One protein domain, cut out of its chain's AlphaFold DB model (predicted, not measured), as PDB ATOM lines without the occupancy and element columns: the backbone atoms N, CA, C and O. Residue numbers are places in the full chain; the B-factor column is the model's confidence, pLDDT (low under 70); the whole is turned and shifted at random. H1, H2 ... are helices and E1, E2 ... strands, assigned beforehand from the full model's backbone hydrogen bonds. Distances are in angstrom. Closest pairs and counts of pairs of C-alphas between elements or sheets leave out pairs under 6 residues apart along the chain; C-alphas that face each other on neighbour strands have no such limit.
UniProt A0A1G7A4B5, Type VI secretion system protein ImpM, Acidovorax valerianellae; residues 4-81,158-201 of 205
ATOM      1  N   ALA A   4      13.332   8.552  37.766       67.25
ATOM      2  CA  ALA A   4      13.184   8.884  36.345       67.25
ATOM      3  C   ALA A   4      11.744   8.732  35.815       67.25
ATOM      4  O   ALA A   4      11.281   9.567  35.048       67.25
ATOM      5  N   VAL A   5      11.018   7.691  36.244       71.44
ATOM      6  CA  VAL A   5       9.608   7.515  35.849       71.44
ATOM      7  C   VAL A   5       8.736   8.552  36.561       71.44
ATOM      8  O   VAL A   5       7.780   9.048  35.977       71.44
ATOM      9  N   GLY A   6       9.063   8.873  37.819       81.75
ATOM     10  CA  GLY A   6       8.327   9.849  38.623       81.75
ATOM     11  C   GLY A   6       8.432  11.258  38.061       81.75
ATOM     12  O   GLY A   6       7.409  11.907  37.887       81.75
ATOM     13  N   ASP A   7       9.640  11.687  37.708       83.69
ATOM     14  CA  ASP A   7       9.907  13.036  37.211       83.69
ATOM     15  C   ASP A   7       9.241  13.272  35.843       83.69
ATOM     16  O   ASP A   7       8.617  14.309  35.628       83.69
ATOM     17  N   GLU A   8       9.313  12.302  34.918       85.12
ATOM     18  CA  GLU A   8       8.634  12.407  33.616       85.12
ATOM     19  C   GLU A   8       7.104  12.417  33.760       85.12
ATOM     20  O   GLU A   8       6.424  13.182  33.069       85.12
ATOM     21  N   TRP A   9       6.566  11.594  34.668       90.88
ATOM     22  CA  TRP A   9       5.133  11.527  34.960       90.88
ATOM     23  C   TRP A   9       4.617  12.830  35.572       90.88
ATOM     24  O   TRP A   9       3.645  13.404  35.080       90.88
ATOM     25  N   ASP A  10       5.295  13.327  36.606       92.06
ATOM     26  CA  ASP A  10       4.922  14.547  37.320       92.06
ATOM     27  C   ASP A  10       5.039  15.786  36.423       92.06
ATOM     28  O   ASP A  10       4.131  16.620  36.381       92.06
ATOM     29  N   ALA A  11       6.099  15.865  35.610       93.25
ATOM     30  CA  ALA A  11       6.261  16.937  34.634       93.25
ATOM     31  C   ALA A  11       5.153  16.921  33.571       93.25
ATOM     32  O   ALA A  11       4.663  17.980  33.176       93.25
ATOM     33  N   TRP A  12       4.743  15.742  33.093       95.38
ATOM     34  CA  TRP A  12       3.633  15.619  32.147       95.38
ATOM     35  C   TRP A  12       2.297  16.054  32.763       95.38
ATOM     36  O   TRP A  12       1.598  16.874  32.163       95.38
ATOM     37  N   LEU A  13       1.971  15.577  33.967       96.06
ATOM     38  CA  LEU A  13       0.738  15.954  34.661       96.06
ATOM     39  C   LEU A  13       0.689  17.453  34.973       96.06
ATOM     40  O   LEU A  13      -0.329  18.098  34.712       96.06
ATOM     41  N   SER A  14       1.788  18.019  35.475       95.19
ATOM     42  CA  SER A  14       1.883  19.444  35.801       95.19
ATOM     43  C   SER A  14       1.681  20.320  34.562       95.19
ATOM     44  O   SER A  14       0.823  21.204  34.573       95.19
ATOM     45  N   ARG A  15       2.375  20.016  33.451       95.62
ATOM     46  CA  ARG A  15       2.179  20.729  32.174       95.62
ATOM     47  C   ARG A  15       0.737  20.632  31.677       95.62
ATOM     48  O   ARG A  15       0.171  21.633  31.240       95.62
ATOM     49  N   GLY A  16       0.135  19.446  31.752       93.94
ATOM     50  CA  GLY A  16      -1.246  19.229  31.331       93.94
ATOM     51  C   GLY A  16      -2.253  20.040  32.149       93.94
ATOM     52  O   GLY A  16      -3.135  20.689  31.579       93.94
ATOM     53  N   LEU A  17      -2.097  20.066  33.477       92.50
ATOM     54  CA  LEU A  17      -2.933  20.870  34.374       92.50
ATOM     55  C   LEU A  17      -2.797  22.367  34.097       92.50
ATOM     56  O   LEU A  17      -3.805  23.072  34.078       92.50
ATOM     57  N   ASP A  18      -1.583  22.855  33.847       92.19
ATOM     58  CA  ASP A  18      -1.352  24.264  33.521       92.19
ATOM     59  C   ASP A  18      -2.031  24.663  32.207       92.19
ATOM     60  O   ASP A  18      -2.646  25.728  32.114       92.19
ATOM     61  N   GLN A  19      -2.023  23.779  31.208       89.56
ATOM     62  CA  GLN A  19      -2.776  24.005  29.974       89.56
ATOM     63  C   GLN A  19      -4.287  23.959  30.184       89.56
ATOM     64  O   GLN A  19      -5.016  24.739  29.568       89.56
ATOM     65  N   LEU A  20      -4.767  23.051  31.035       88.12
ATOM     66  CA  LEU A  20      -6.183  22.942  31.369       88.12
ATOM     67  C   LEU A  20      -6.676  24.213  32.082       88.12
ATOM     68  O   LEU A  20      -7.726  24.744  31.717       88.12
ATOM     69  N   ARG A  21      -5.870  24.754  33.008       86.81
ATOM     70  CA  ARG A  21      -6.078  26.056  33.668       86.81
ATOM     71  C   ARG A  21      -6.109  27.207  32.668       86.81
ATOM     72  O   ARG A  21      -7.047  27.993  32.680       86.81
ATOM     73  N   ALA A  22      -5.117  27.286  31.780       86.50
ATOM     74  CA  ALA A  22      -4.994  28.379  30.815       86.50
ATOM     75  C   ALA A  22      -6.140  28.415  29.785       86.50
ATOM     76  O   ALA A  22      -6.545  29.488  29.344       86.50
ATOM     77  N   LYS A  23      -6.666  27.246  29.394       79.88
ATOM     78  CA  LYS A  23      -7.778  27.119  28.432       79.88
ATOM     79  C   LYS A  23      -9.157  27.248  29.089       79.88
ATOM     80  O   LYS A  23     -10.145  27.511  28.403       79.88
ATOM     81  N   GLY A  24      -9.255  27.012  30.395       69.69
ATOM     82  CA  GLY A  24     -10.503  27.094  31.137       69.69
ATOM     83  C   GLY A  24     -10.878  28.539  31.439       69.69
ATOM     84  O   GLY A  24     -10.216  29.199  32.227       69.69
ATOM     85  N   SER A  25     -11.992  29.019  30.890       61.09
ATOM     86  CA  SER A  25     -12.605  30.314  31.225       61.09
ATOM     87  C   SER A  25     -13.222  30.330  32.642       61.09
ATOM     88  O   SER A  25     -14.399  30.650  32.801       61.09
ATOM     89  N   GLY A  26     -12.465  29.903  33.661       64.62
ATOM     90  CA  GLY A  26     -12.864  29.886  35.076       64.62
ATOM     91  C   GLY A  26     -13.653  28.660  35.562       64.62
ATOM     92  O   GLY A  26     -14.219  28.717  36.646       64.62
ATOM     93  N   GLN A  27     -13.735  27.568  34.790       74.56
ATOM     94  CA  GLN A  27     -14.468  26.343  35.176       74.56
ATOM     95  C   GLN A  27     -13.711  25.053  34.815       74.56
ATOM     96  O   GLN A  27     -14.295  24.096  34.301       74.56
ATOM     97  N   TRP A  28     -12.392  25.027  34.998       86.38
ATOM     98  CA  TRP A  28     -11.602  23.843  34.648       86.38
ATOM     99  C   TRP A  28     -11.623  22.787  35.761       86.38
ATOM    100  O   TRP A  28     -11.607  21.596  35.462       86.38
ATOM    101  N   GLU A  29     -11.735  23.207  37.024       90.12
ATOM    102  CA  GLU A  29     -11.761  22.336  38.199       90.12
ATOM    103  C   GLU A  29     -12.962  21.380  38.192       90.12
ATOM    104  O   GLU A  29     -12.745  20.181  38.371       90.12
ATOM    105  N   PRO A  30     -14.214  21.820  37.925       88.12
ATOM    106  CA  PRO A  30     -15.344  20.894  37.847       88.12
ATOM    107  C   PRO A  30     -15.168  19.860  36.732       88.12
ATOM    108  O   PRO A  30     -15.390  18.676  36.967       88.12
ATOM    109  N   GLY A  31     -14.697  20.278  35.551       87.69
ATOM    110  CA  GLY A  31     -14.430  19.361  34.438       87.69
ATOM    111  C   GLY A  31     -13.327  18.350  34.763       87.69
ATOM    112  O   GLY A  31     -13.462  17.164  34.466       87.69
ATOM    113  N   PHE A  32     -12.269  18.797  35.443       91.56
ATOM    114  CA  PHE A  32     -11.207  17.927  35.936       91.56
ATOM    115  C   PHE A  32     -11.739  16.906  36.952       91.56
ATOM    116  O   PHE A  32     -11.531  15.710  36.782       91.56
ATOM    117  N   ILE A  33     -12.475  17.347  37.977       90.81
ATOM    118  CA  ILE A  33     -12.999  16.464  39.035       90.81
ATOM    119  C   ILE A  33     -14.037  15.467  38.510       90.81
ATOM    120  O   ILE A  33     -14.108  14.343  39.009       90.81
ATOM    121  N   GLN A  34     -14.817  15.859  37.502       88.81
ATOM    122  CA  GLN A  34     -15.796  14.995  36.842       88.81
ATOM    123  C   GLN A  34     -15.176  14.055  35.798       88.81
ATOM    124  O   GLN A  34     -15.870  13.171  35.297       88.81
ATOM    125  N   SER A  35     -13.890  14.220  35.470       90.81
ATOM    126  CA  SER A  35     -13.201  13.323  34.543       90.81
ATOM    127  C   SER A  35     -13.190  11.882  35.078       90.81
ATOM    128  O   SER A  35     -13.181  11.657  36.294       90.81
ATOM    129  N   PRO A  36     -13.192  10.879  34.189       92.12
ATOM    130  CA  PRO A  36     -13.189   9.491  34.616       92.12
ATOM    131  C   PRO A  36     -11.892   9.089  35.330       92.12
ATOM    132  O   PRO A  36     -10.845   9.724  35.208       92.12
ATOM    133  N   LEU A  37     -11.977   7.981  36.067       93.88
ATOM    134  CA  LEU A  37     -10.808   7.241  36.527       93.88
ATOM    135  C   LEU A  37     -10.321   6.353  35.381       93.88
ATOM    136  O   LEU A  37     -11.085   5.566  34.829       93.88
ATOM    137  N   TRP A  38      -9.035   6.452  35.069       96.50
ATOM    138  CA  TRP A  38      -8.400   5.724  33.985       96.50
ATOM    139  C   TRP A  38      -7.479   4.638  34.510       96.50
ATOM    140  O   TRP A  38      -6.591   4.887  35.320       96.50
ATOM    141  N   PHE A  39      -7.648   3.436  33.989       97.25
ATOM    142  CA  PHE A  39      -6.670   2.364  34.070       97.25
ATOM    143  C   PHE A  39      -5.699   2.480  32.904       97.25
ATOM    144  O   PHE A  39      -6.084   2.970  31.841       97.25
ATOM    145  N   PHE A  40      -4.468   2.002  33.068       97.38
ATOM    146  CA  PHE A  40      -3.507   2.009  31.972       97.38
ATOM    147  C   PHE A  40      -2.438   0.926  32.060       97.38
ATOM    148  O   PHE A  40      -2.099   0.427  33.135       97.38
ATOM    149  N   VAL A  41      -1.861   0.628  30.898       96.69
ATOM    150  CA  VAL A  41      -0.592  -0.089  30.723       96.69
ATOM    151  C   VAL A  41       0.285   0.753  29.803       96.69
ATOM    152  O   VAL A  41      -0.178   1.206  28.755       96.69
ATOM    153  N   ALA A  42       1.543   0.969  30.181       94.62
ATOM    154  CA  ALA A  42       2.449   1.852  29.465       94.62
ATOM    155  C   ALA A  42       3.884   1.317  29.388       94.62
ATOM    156  O   ALA A  42       4.391   0.614  30.266       94.62
ATOM    157  N   SER A  43       4.552   1.714  28.310       91.38
ATOM    158  CA  SER A  43       5.980   1.548  28.070       91.38
ATOM    159  C   SER A  43       6.530   2.875  27.549       91.38
ATOM    160  O   SER A  43       5.934   3.483  26.664       91.38
ATOM    161  N   LEU A  44       7.688   3.312  28.055       87.44
ATOM    162  CA  LEU A  44       8.378   4.534  27.604       87.44
ATOM    163  C   LEU A  44       9.556   4.230  26.663       87.44
ATOM    164  O   LEU A  44      10.568   4.924  26.668       87.44
ATOM    165  N   GLY A  45       9.446   3.163  25.866       77.06
ATOM    166  CA  GLY A  45      10.353   2.884  24.750       77.06
ATOM    167  C   GLY A  45      11.819   2.730  25.145       77.06
ATOM    168  O   GLY A  45      12.625   3.620  24.894       77.06
ATOM    169  N   GLY A  46      12.177   1.622  25.800       73.50
ATOM    170  CA  GLY A  46      13.562   1.321  26.196       73.50
ATOM    171  C   GLY A  46      14.184   2.271  27.233       73.50
ATOM    172  O   GLY A  46      15.246   1.963  27.765       73.50
ATOM    173  N   LYS A  47      13.530   3.388  27.578       73.38
ATOM    174  CA  LYS A  47      14.014   4.369  28.563       73.38
ATOM    175  C   LYS A  47      13.631   3.988  29.988       73.38
ATOM    176  O   LYS A  47      14.489   3.985  30.861       73.38
ATOM    177  N   ALA A  48      12.406   3.508  30.202       80.62
ATOM    178  CA  ALA A  48      11.905   3.087  31.514       80.62
ATOM    179  C   ALA A  48      11.480   1.614  31.550       80.62
ATOM    180  O   ALA A  48      11.282   0.997  30.501       80.62
ATOM    181  N   LEU A  49      11.358   1.063  32.758       90.12
ATOM    182  CA  LEU A  49      10.720  -0.234  32.998       90.12
ATOM    183  C   LEU A  49       9.237  -0.161  32.601       90.12
ATOM    184  O   LEU A  49       8.656   0.913  32.738       90.12
ATOM    185  N   PRO A  50       8.622  -1.251  32.112       91.06
ATOM    186  CA  PRO A  50       7.174  -1.351  31.945       91.06
ATOM    187  C   PRO A  50       6.415  -0.990  33.222       91.06
ATOM    188  O   PRO A  50       6.864  -1.313  34.323       91.06
ATOM    189  N   PHE A  51       5.252  -0.361  33.089       94.44
ATOM    190  CA  PHE A  51       4.409  -0.055  34.243       94.44
ATOM    191  C   PHE A  51       2.929  -0.005  33.871       94.44
ATOM    192  O   PHE A  51       2.546   0.155  32.712       94.44
ATOM    193  N   CYS A  52       2.083  -0.188  34.873       96.38
ATOM    194  CA  CYS A  52       0.636  -0.132  34.746       96.38
ATOM    195  C   CYS A  52       0.034   0.452  36.021       96.38
ATOM    196  O   CYS A  52       0.709   0.556  37.050       96.38
ATOM    197  N   GLY A  53      -1.227   0.864  35.962       96.38
ATOM    198  CA  GLY A  53      -1.830   1.484  37.126       96.38
ATOM    199  C   GLY A  53      -3.148   2.176  36.872       96.38
ATOM    200  O   GLY A  53      -3.865   1.884  35.913       96.38
ATOM    201  N   VAL A  54      -3.458   3.085  37.787       97.12
ATOM    202  CA  VAL A  54      -4.693   3.855  37.800       97.12
ATOM    203  C   VAL A  54      -4.381   5.323  38.026       97.12
ATOM    204  O   VAL A  54      -3.605   5.666  38.915       97.12
ATOM    205  N   LEU A  55      -5.016   6.178  37.232       97.00
ATOM    206  CA  LEU A  55      -4.973   7.628  37.310       97.00
ATOM    207  C   LEU A  55      -6.396   8.140  37.542       97.00
ATOM    208  O   LEU A  55      -7.305   7.813  36.784       97.00
ATOM    209  N   ALA A  56      -6.604   8.949  38.574       95.50
ATOM    210  CA  ALA A  56      -7.908   9.537  38.860       95.50
ATOM    211  C   ALA A  56      -7.776  11.023  39.199       95.50
ATOM    212  O   ALA A  56      -6.768  11.429  39.785       95.50
ATOM    213  N   PRO A  57      -8.787  11.851  38.895       94.62
ATOM    214  CA  PRO A  57      -8.791  13.219  39.380       94.62
ATOM    215  C   PRO A  57      -8.952  13.250  40.903       94.62
ATOM    216  O   PRO A  57      -9.711  12.470  41.487       94.62
ATOM    217  N   SER A  58      -8.252  14.172  41.557       94.19
ATOM    218  CA  SER A  58      -8.322  14.373  43.004       94.19
ATOM    219  C   SER A  58      -8.196  15.852  43.365       94.19
ATOM    220  O   SER A  58      -7.761  16.676  42.558       94.19
ATOM    221  N   ALA A  59      -8.583  16.190  44.589       91.31
ATOM    222  CA  ALA A  59      -8.352  17.494  45.185       91.31
ATOM    223  C   ALA A  59      -7.979  17.320  46.654       91.31
ATOM    224  O   ALA A  59      -8.447  16.392  47.316       91.31
ATOM    225  N   ASP A  60      -7.137  18.212  47.166       87.12
ATOM    226  CA  ASP A  60      -6.853  18.258  48.595       87.12
ATOM    227  C   ASP A  60      -7.928  19.030  49.384       87.12
ATOM    228  O   ASP A  60      -8.885  19.576  48.831       87.12
ATOM    229  N   ARG A  61      -7.755  19.100  50.709       81.81
ATOM    230  CA  ARG A  61      -8.706  19.755  51.626       81.81
ATOM    231  C   ARG A  61      -8.890  21.255  51.379       81.81
ATOM    232  O   ARG A  61      -9.879  21.807  51.848       81.81
ATOM    233  N   ILE A  62      -7.959  21.910  50.682       85.62
ATOM    234  CA  ILE A  62      -8.048  23.338  50.343       85.62
ATOM    235  C   ILE A  62      -8.450  23.562  48.876       85.62
ATOM    236  O   ILE A  62      -8.405  24.691  48.394       85.62
ATOM    237  N   GLY A  63      -8.861  22.502  48.168       83.94
ATOM    238  CA  GLY A  63      -9.398  22.562  46.808       83.94
ATOM    239  C   GLY A  63      -8.350  22.543  45.694       83.94
ATOM    240  O   GLY A  63      -8.706  22.713  44.527       83.94
ATOM    241  N   ARG A  64      -7.064  22.315  45.999       89.00
ATOM    242  CA  ARG A  64      -6.037  22.214  44.949       89.00
ATOM    243  C   ARG A  64      -6.223  20.905  44.192       89.00
ATOM    244  O   ARG A  64      -6.048  19.826  44.755       89.00
ATOM    245  N   CYS A  65      -6.561  21.017  42.912       92.19
ATOM    246  CA  CYS A  65      -6.730  19.875  42.024       92.19
ATOM    247  C   CYS A  65      -5.373  19.337  41.556       92.19
ATOM    248  O   CYS A  65      -4.581  20.073  40.957       92.19
ATOM    249  N   TYR A  66      -5.140  18.048  41.800       93.75
ATOM    250  CA  TYR A  66      -4.006  17.290  41.275       93.75
ATOM    251  C   TYR A  66      -4.408  15.814  41.133       93.75
ATOM    252  O   TYR A  66      -5.104  15.300  42.011       93.75
ATOM    253  N   PRO A  67      -4.034  15.108  40.054       94.94
ATOM    254  CA  PRO A  67      -4.364  13.698  39.906       94.94
ATOM    255  C   PRO A  67      -3.728  12.834  40.993       94.94
ATOM    256  O   PRO A  67      -2.570  13.019  41.359       94.94
ATOM    257  N   ILE A  68      -4.466  11.828  41.450       94.38
ATOM    258  CA  ILE A  68      -3.900  10.733  42.233       94.38
ATOM    259  C   ILE A  68      -3.532   9.588  41.290       94.38
ATOM    260  O   ILE A  68      -4.307   9.244  40.394       94.38
ATOM    261  N   THR A  69      -2.345   9.009  41.480       94.75
ATOM    262  CA  THR A  69      -1.854   7.900  40.654       94.75
ATOM    263  C   THR A  69      -1.392   6.737  41.528       94.75
ATOM    264  O   THR A  69      -0.526   6.924  42.378       94.75
ATOM    265  N   ALA A  70      -1.908   5.534  41.273       95.19
ATOM    266  CA  ALA A  70      -1.317   4.286  41.754       95.19
ATOM    267  C   ALA A  70      -0.558   3.616  40.606       95.19
ATOM    268  O   ALA A  70      -1.116   3.423  39.525       95.19
ATOM    269  N   LEU A  71       0.707   3.264  40.838       93.88
ATOM    270  CA  LEU A  71       1.628   2.756  39.821       93.88
ATOM    271  C   LEU A  71       2.305   1.474  40.297       93.88
ATOM    272  O   LEU A  71       3.024   1.482  41.296       93.88
ATOM    273  N   ALA A  72       2.143   0.400  39.528       94.94
ATOM    274  CA  ALA A  72       2.985  -0.782  39.614       94.94
ATOM    275  C   ALA A  72       4.034  -0.716  38.503       94.94
ATOM    276  O   ALA A  72       3.705  -0.531  37.331       94.94
ATOM    277  N   ILE A  73       5.303  -0.872  38.869       93.56
ATOM    278  CA  ILE A  73       6.436  -0.792  37.945       93.56
ATOM    279  C   ILE A  73       7.113  -2.151  37.943       93.56
ATOM    280  O   ILE A  73       7.463  -2.663  39.005       93.56
ATOM    281  N   ALA A  74       7.271  -2.734  36.759       92.56
ATOM    282  CA  ALA A  74       7.911  -4.026  36.590       92.56
ATOM    283  C   ALA A  74       9.333  -4.026  37.168       92.56
ATOM    284  O   ALA A  74      10.016  -3.004  37.162       92.56
ATOM    285  N   SER A  75       9.792  -5.185  37.635       90.19
ATOM    286  CA  SER A  75      11.156  -5.352  38.149       90.19
ATOM    287  C   SER A  75      12.210  -5.370  37.040       90.19
ATOM    288  O   SER A  75      13.354  -4.995  37.285       90.19
ATOM    289  N   ASP A  76      11.829  -5.774  35.826       88.69
ATOM    290  CA  ASP A  76      12.693  -5.811  34.648       88.69
ATOM    291  C   ASP A  76      11.921  -5.462  33.358       88.69
ATOM    292  O   ASP A  76      10.693  -5.522  33.288       88.69
ATOM    293  N   ARG A  77      12.661  -5.096  32.307       85.81
ATOM    294  CA  ARG A  77      12.154  -4.801  30.963       85.81
ATOM    295  C   ARG A  77      11.547  -6.012  30.264       85.81
ATOM    296  O   ARG A  77      10.734  -5.810  29.365       85.81
ATOM    297  N   ALA A  78      11.960  -7.230  30.621       85.94
ATOM    298  CA  ALA A  78      11.409  -8.447  30.035       85.94
ATOM    299  C   ALA A  78      10.067  -8.861  30.656       85.94
ATOM    300  O   ALA A  78       9.396  -9.710  30.091       85.94
ATOM    301  N   CYS A  79       9.654  -8.273  31.784       89.94
ATOM    302  CA  CYS A  79       8.405  -8.641  32.444       89.94
ATOM    303  C   CYS A  79       7.184  -8.535  31.522       89.94
ATOM    304  O   CYS A  79       6.984  -7.544  30.814       89.94
ATOM    305  N   SER A  80       6.313  -9.532  31.633       91.44
ATOM    306  CA  SER A  80       4.997  -9.556  31.003       91.44
ATOM    307  C   SER A  80       3.901  -9.246  32.028       91.44
ATOM    308  O   SER A  80       4.103  -9.333  33.242       91.44
ATOM    309  N   LEU A  81       2.716  -8.853  31.548       94.25
ATOM    310  CA  LEU A  81       1.546  -8.739  32.419       94.25
ATOM    311  C   LEU A  81       1.163 -10.116  32.973       94.25
ATOM    312  O   LEU A  81       1.191 -11.112  32.246       94.25
ATOM    313  N   TRP A 158      -6.497  -6.324  28.415       90.31
ATOM    314  CA  TRP A 158      -5.260  -7.073  28.615       90.31
ATOM    315  C   TRP A 158      -4.536  -7.425  27.317       90.31
ATOM    316  O   TRP A 158      -3.308  -7.463  27.320       90.31
ATOM    317  N   GLY A 159      -5.262  -7.660  26.216       90.69
ATOM    318  CA  GLY A 159      -4.647  -7.921  24.908       90.69
ATOM    319  C   GLY A 159      -3.796  -6.736  24.452       90.69
ATOM    320  O   GLY A 159      -2.580  -6.858  24.325       90.69
ATOM    321  N   ALA A 160      -4.424  -5.561  24.356       92.25
ATOM    322  CA  ALA A 160      -3.749  -4.313  24.013       92.25
ATOM    323  C   ALA A 160      -2.617  -3.975  25.000       92.25
ATOM    324  O   ALA A 160      -1.532  -3.568  24.588       92.25
ATOM    325  N   GLY A 161      -2.821  -4.208  26.303       93.94
ATOM    326  CA  GLY A 161      -1.780  -4.007  27.313       93.94
ATOM    327  C   GLY A 161      -0.542  -4.879  27.076       93.94
ATOM    328  O   GLY A 161       0.585  -4.389  27.140       93.94
ATOM    329  N   ARG A 162      -0.729  -6.163  26.742       93.38
ATOM    330  CA  ARG A 162       0.381  -7.071  26.408       93.38
ATOM    331  C   ARG A 162       1.095  -6.647  25.125       93.38
ATOM    332  O   ARG A 162       2.324  -6.725  25.073       93.38
ATOM    333  N   ASP A 163       0.363  -6.154  24.131       92.12
ATOM    334  CA  ASP A 163       0.943  -5.656  22.879       92.12
ATOM    335  C   ASP A 163       1.773  -4.385  23.087       92.12
ATOM    336  O   ASP A 163       2.866  -4.258  22.521       92.12
ATOM    337  N   VAL A 164       1.315  -3.479  23.960       93.06
ATOM    338  CA  VAL A 164       2.087  -2.302  24.385       93.06
ATOM    339  C   VAL A 164       3.441  -2.728  24.950       93.06
ATOM    340  O   VAL A 164       4.471  -2.234  24.480       93.06
ATOM    341  N   LEU A 165       3.465  -3.680  25.891       91.81
ATOM    342  CA  LEU A 165       4.717  -4.135  26.508       91.81
ATOM    343  C   LEU A 165       5.628  -4.865  25.510       91.81
ATOM    344  O   LEU A 165       6.835  -4.617  25.476       91.81
ATOM    345  N   ARG A 166       5.057  -5.711  24.640       89.31
ATOM    346  CA  ARG A 166       5.807  -6.465  23.620       89.31
ATOM    347  C   ARG A 166       6.461  -5.560  22.579       89.31
ATOM    348  O   ARG A 166       7.540  -5.885  22.087       89.31
ATOM    349  N   SER A 167       5.829  -4.431  22.249       87.62
ATOM    350  CA  SER A 167       6.319  -3.516  21.211       87.62
ATOM    351  C   SER A 167       7.699  -2.928  21.517       87.62
ATOM    352  O   SER A 167       8.408  -2.537  20.592       87.62
ATOM    353  N   LYS A 168       8.072  -2.829  22.806       81.50
ATOM    354  CA  LYS A 168       9.271  -2.125  23.305       81.50
ATOM    355  C   LYS A 168       9.392  -0.666  22.835       81.50
ATOM    356  O   LYS A 168      10.439  -0.047  23.014       81.50
ATOM    357  N   GLN A 169       8.327  -0.105  22.267       89.69
ATOM    358  CA  GLN A 169       8.225   1.287  21.848       89.69
ATOM    359  C   GLN A 169       7.571   2.121  22.952       89.69
ATOM    360  O   GLN A 169       7.048   1.586  23.934       89.69
ATOM    361  N   ALA A 170       7.632   3.447  22.809       92.38
ATOM    362  CA  ALA A 170       6.857   4.344  23.653       92.38
ATOM    363  C   ALA A 170       5.385   4.229  23.237       92.38
ATOM    364  O   ALA A 170       5.015   4.707  22.166       92.38
ATOM    365  N   ARG A 171       4.581   3.511  24.020       94.88
ATOM    366  CA  ARG A 171       3.159   3.251  23.757       94.88
ATOM    367  C   ARG A 171       2.420   3.105  25.076       94.88
ATOM    368  O   ARG A 171       2.995   2.676  26.078       94.88
ATOM    369  N   SER A 172       1.134   3.420  25.069       96.06
ATOM    370  CA  SER A 172       0.250   3.157  26.198       96.06
ATOM    371  C   SER A 172      -1.166   2.856  25.734       96.06
ATOM    372  O   SER A 172      -1.601   3.331  24.687       96.06
ATOM    373  N   VAL A 173      -1.873   2.060  26.525       96.69
ATOM    374  CA  VAL A 173      -3.313   1.856  26.395       96.69
ATOM    375  C   VAL A 173      -3.970   2.255  27.704       96.69
ATOM    376  O   VAL A 173      -3.466   1.929  28.780       96.69
ATOM    377  N   TRP A 174      -5.081   2.968  27.593       96.88
ATOM    378  CA  TRP A 174      -5.859   3.495  28.700       96.88
ATOM    379  C   TRP A 174      -7.300   3.064  28.532       96.88
ATOM    380  O   TRP A 174      -7.807   3.030  27.413       96.88
ATOM    381  N   TRP A 175      -7.976   2.758  29.626       95.19
ATOM    382  CA  TRP A 175      -9.403   2.484  29.585       95.19
ATOM    383  C   TRP A 175     -10.093   3.008  30.831       95.19
ATOM    384  O   TRP A 175      -9.502   3.077  31.907       95.19
ATOM    385  N   SER A 176     -11.354   3.379  30.680       92.31
ATOM    386  CA  SER A 176     -12.239   3.741  31.775       92.31
ATOM    387  C   SER A 176     -13.523   2.953  31.628       92.31
ATOM    388  O   SER A 176     -14.023   2.767  30.525       92.31
ATOM    389  N   ASP A 177     -14.065   2.527  32.756       83.56
ATOM    390  CA  ASP A 177     -15.351   1.856  32.847       83.56
ATOM    391  C   ASP A 177     -16.275   2.768  33.651       83.56
ATOM    392  O   ASP A 177     -16.203   2.830  34.882       83.56
ATOM    393  N   SER A 178     -17.051   3.567  32.924       73.56
ATOM    394  CA  SER A 178     -18.000   4.520  33.487       73.56
ATOM    395  C   SER A 178     -19.419   3.964  33.345       73.56
ATOM    396  O   SER A 178     -19.700   3.255  32.380       73.56
ATOM    397  N   PRO A 179     -20.373   4.338  34.218       65.19
ATOM    398  CA  PRO A 179     -21.768   3.897  34.094       65.19
ATOM    399  C   PRO A 179     -22.410   4.197  32.725       65.19
ATOM    400  O   PRO A 179     -23.339   3.508  32.320       65.19
ATOM    401  N   GLY A 180     -21.916   5.219  32.014       68.19
ATOM    402  CA  GLY A 180     -22.360   5.600  30.668       68.19
ATOM    403  C   GLY A 180     -21.657   4.878  29.512       68.19
ATOM    404  O   GLY A 180     -21.945   5.187  28.359       68.19
ATOM    405  N   GLY A 181     -20.736   3.954  29.794       75.56
ATOM    406  CA  GLY A 181     -19.988   3.197  28.793       75.56
ATOM    407  C   GLY A 181     -18.503   3.044  29.130       75.56
ATOM    408  O   GLY A 181     -17.941   3.778  29.946       75.56
ATOM    409  N   SER A 182     -17.870   2.084  28.458       82.12
ATOM    410  CA  SER A 182     -16.423   1.883  28.508       82.12
ATOM    411  C   SER A 182     -15.746   2.680  27.389       82.12
ATOM    412  O   SER A 182     -16.162   2.596  26.232       82.12
ATOM    413  N   GLU A 183     -14.715   3.459  27.722       89.75
ATOM    414  CA  GLU A 183     -13.852   4.151  26.752       89.75
ATOM    415  C   GLU A 183     -12.468   3.500  26.785       89.75
ATOM    416  O   GLU A 183     -11.937   3.220  27.859       89.75
ATOM    417  N   MET A 184     -11.866   3.284  25.613       91.81
ATOM    418  CA  MET A 184     -10.493   2.799  25.476       91.81
ATOM    419  C   MET A 184      -9.708   3.710  24.532       91.81
ATOM    420  O   MET A 184     -10.217   4.132  23.492       91.81
ATOM    421  N   LEU A 185      -8.471   4.020  24.908       93.94
ATOM    422  CA  LEU A 185      -7.571   4.932  24.216       93.94
ATOM    423  C   LEU A 185      -6.218   4.261  24.027       93.94
ATOM    424  O   LEU A 185      -5.577   3.872  24.999       93.94
ATOM    425  N   GLU A 186      -5.748   4.188  22.790       94.69
ATOM    426  CA  GLU A 186      -4.359   3.849  22.497       94.69
ATOM    427  C   GLU A 186      -3.579   5.118  22.175       94.69
ATOM    428  O   GLU A 186      -4.058   5.991  21.448       94.69
ATOM    429  N   HIS A 187      -2.362   5.209  22.701       95.94
ATOM    430  CA  HIS A 187      -1.455   6.323  22.465       95.94
ATOM    431  C   HIS A 187      -0.083   5.809  22.053       95.94
ATOM    432  O   HIS A 187       0.502   4.954  22.722       95.94
ATOM    433  N   ASN A 188       0.433   6.348  20.951       94.94
ATOM    434  CA  ASN A 188       1.741   6.010  20.405       94.94
ATOM    435  C   ASN A 188       2.668   7.211  20.584       94.94
ATOM    436  O   ASN A 188       2.411   8.277  20.033       94.94
ATOM    437  N   GLY A 189       3.755   7.026  21.324       93.00
ATOM    438  CA  GLY A 189       4.698   8.078  21.679       93.00
ATOM    439  C   GLY A 189       4.849   8.265  23.191       93.00
ATOM    440  O   GLY A 189       4.258   7.523  23.983       93.00
ATOM    441  N   PRO A 190       5.687   9.233  23.607       91.62
ATOM    442  CA  PRO A 190       5.781   9.648  25.003       91.62
ATOM    443  C   PRO A 190       4.467  10.285  25.471       91.62
ATOM    444  O   PRO A 190       3.622  10.665  24.659       91.62
ATOM    445  N   PHE A 191       4.301  10.436  26.784       93.50
ATOM    446  CA  PHE A 191       3.157  11.158  27.328       93.50
ATOM    447  C   PHE A 191       3.217  12.639  26.948       93.50
ATOM    448  O   PHE A 191       4.189  13.338  27.247       93.50
ATOM    449  N   ASP A 192       2.172  13.101  26.271       94.12
ATOM    450  CA  ASP A 192       2.075  14.439  25.708       94.12
ATOM    451  C   ASP A 192       0.752  15.120  26.084       94.12
ATOM    452  O   ASP A 192      -0.124  14.560  26.756       94.12
ATOM    453  N   ASP A 193       0.615  16.369  25.658       93.44
ATOM    454  CA  ASP A 193      -0.552  17.189  25.970       93.44
ATOM    455  C   ASP A 193      -1.826  16.662  25.294       93.44
ATOM    456  O   ASP A 193      -2.934  16.853  25.804       93.44
ATOM    457  N   HIS A 194      -1.679  15.968  24.157       93.06
ATOM    458  CA  HIS A 194      -2.803  15.357  23.461       93.06
ATOM    459  C   HIS A 194      -3.416  14.254  24.322       93.06
ATOM    460  O   HIS A 194      -4.617  14.308  24.609       93.06
ATOM    461  N   LEU A 195      -2.595  13.322  24.811       95.62
ATOM    462  CA  LEU A 195      -3.034  12.280  25.730       95.62
ATOM    463  C   LEU A 195      -3.653  12.879  26.997       95.62
ATOM    464  O   LEU A 195      -4.756  12.489  27.373       95.62
ATOM    465  N   PHE A 196      -3.006  13.871  27.617       95.44
ATOM    466  CA  PHE A 196      -3.548  14.509  28.822       95.44
ATOM    467  C   PHE A 196      -4.958  15.068  28.582       95.44
ATOM    468  O   PHE A 196      -5.890  14.790  29.340       95.44
ATOM    469  N   SER A 197      -5.140  15.810  27.485       91.62
ATOM    470  CA  SER A 197      -6.433  16.409  27.136       91.62
ATOM    471  C   SER A 197      -7.523  15.370  26.864       91.62
ATOM    472  O   SER A 197      -8.696  15.642  27.111       91.62
ATOM    473  N   ARG A 198      -7.150  14.175  26.380       92.31
ATOM    474  CA  ARG A 198      -8.069  13.053  26.161       92.31
ATOM    475  C   ARG A 198      -8.541  12.423  27.468       92.31
ATOM    476  O   ARG A 198      -9.693  12.002  27.518       92.31
ATOM    477  N   LEU A 199      -7.673  12.360  28.477       93.81
ATOM    478  CA  LEU A 199      -7.973  11.755  29.777       93.81
ATOM    479  C   LEU A 199      -8.796  12.693  30.674       93.81
ATOM    480  O   LEU A 199      -9.700  12.238  31.372       93.81
ATOM    481  N   PHE A 200      -8.534  14.000  30.612       90.62
ATOM    482  CA  PHE A 200      -9.194  15.013  31.448       90.62
ATOM    483  C   PHE A 200     -10.099  15.956  30.644       90.62
ATOM    484  O   PHE A 200     -10.126  17.168  30.874       90.62
ATOM    485  N   LYS A 201     -10.809  15.415  29.642       74.75
ATOM    486  CA  LYS A 201     -11.718  16.201  28.795       74.75
ATOM    487  C   LYS A 201     -12.726  16.960  29.657       74.75
ATOM    488  O   LYS A 201     -13.309  16.418  30.592       74.75
TER     489      LYS A 201
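AT A GLANCE: This is residues 4 to 81 and 158 to 201 of the 205 residues of the protein "Type VI secretion system protein ImpM" of Acidovorax valerianellae (UniProt A0A1G7A4B5). A twisted sheet of five antiparallel strands makes the core, with H3 packed on one face, over E1 and E4, and the short H4 on the opposite face. The long H1 stands about perpendicular to H4 and only grazes the sheet near its own beginning; H2 follows it away from the sheet, and residues 22 to 27 stick out where H1 turns toward H2. The printed part has 122 residues, with four named helices and five named strands in the order H1 H2 E1 E2 E3 H3 E4 E5 H4; the sheet's order is E3 E2 E1 E4 E5, and the class is mixed, helices and strands. The whole is compact, with a radius of gyration of the C-alphas of 14.6 A and spans of 45 by 33 by 25 A.

IN THESE COORDINATES: In the sheet, E1 is residues 38 to 44, 18.0 A from first to last C-alpha, and begins with C-alpha 38 at (-8.400, 5.724, 33.985). E2 is residues 51 to 56, 16.3 A, and E3 is residues 68 to 73, 16.1 A. E4, residues 170 to 178, is the longest strand at 26.7 A, and E5, residues 181 to 188, measures 23.5 A. H1, residues 4 to 23, is the longest helix at 28.9 A and begins with C-alpha 4 at (13.184, 8.884, 36.345). H2 is residues 28 to 34, 10.0 A; H3 is residues 158 to 167, 14.2 A; H4 is residues 193 to 199, 10.0 A, ending with C-alpha 199 at (-7.973, 11.755, 29.777).

HOW THE PARTS SIT: E1, E2 and E3 form a meander, each strand the antiparallel neighbour of the one before. E1 and E2 are a hairpin at 143 degrees between directions, with N 40 and O 53 at 2.9 A, within hydrogen-bond range. E2 and E3 are a hairpin at 171 degrees, with N 54 and O 70 at 2.9 A. E1 and E4 are antiparallel at 176 degrees, with N 39 and O 175 at 2.8 A and N 173 and O 41 at 2.9 A. E4 and E5 are a hairpin at 172 degrees, with N 174 and O 185 at 2.8 A. The edge strands are E3 and E5. H3 is on the sheet at a height of 8.3 A, over E1 and E4; it runs along the strands, at 2 degrees to E1 on the local plane, and the closest C-alphas of H3 and E1 are those of Gly 161 and Val 41, 5.3 A apart. H4 is on the opposite face at a height of 8.6 A, only just over E4, on which 3 of its 7 C-alphas fall, and runs along the strands at 7 degrees to E4 on the local plane. H1 only grazes the sheet, with its residues 5 to 9. With its residues 12 to 20 alone H1 touches H4, about perpendicular at 83 degrees; their closest C-alphas are those of Gly 16 and Asp 193, 5.8 A apart. H1 and H2 are close but not clearly touching, the C-alphas of Arg 21 and Trp 28 coming closest at 6.0 A. H2 is not on the sheet, and H3 and H4 are apart. In H1, H2, H3 and H4 every O i to N i+4 pair is within hydrogen-bond range.

THE WHOLE: The two C-alphas farthest apart are those of Gly 26 and Ala 78, at 45.7 A. Residues 82 to 157 are not printed, and C-alphas 81 and 158 are 8.0 A apart across the cut. The link from E2 to E3, with 11 residues, is long. The mean pLDDT of the printed part is 89.2; residue 4, residues 24 to 26 and residues 179 to 180 are under 70.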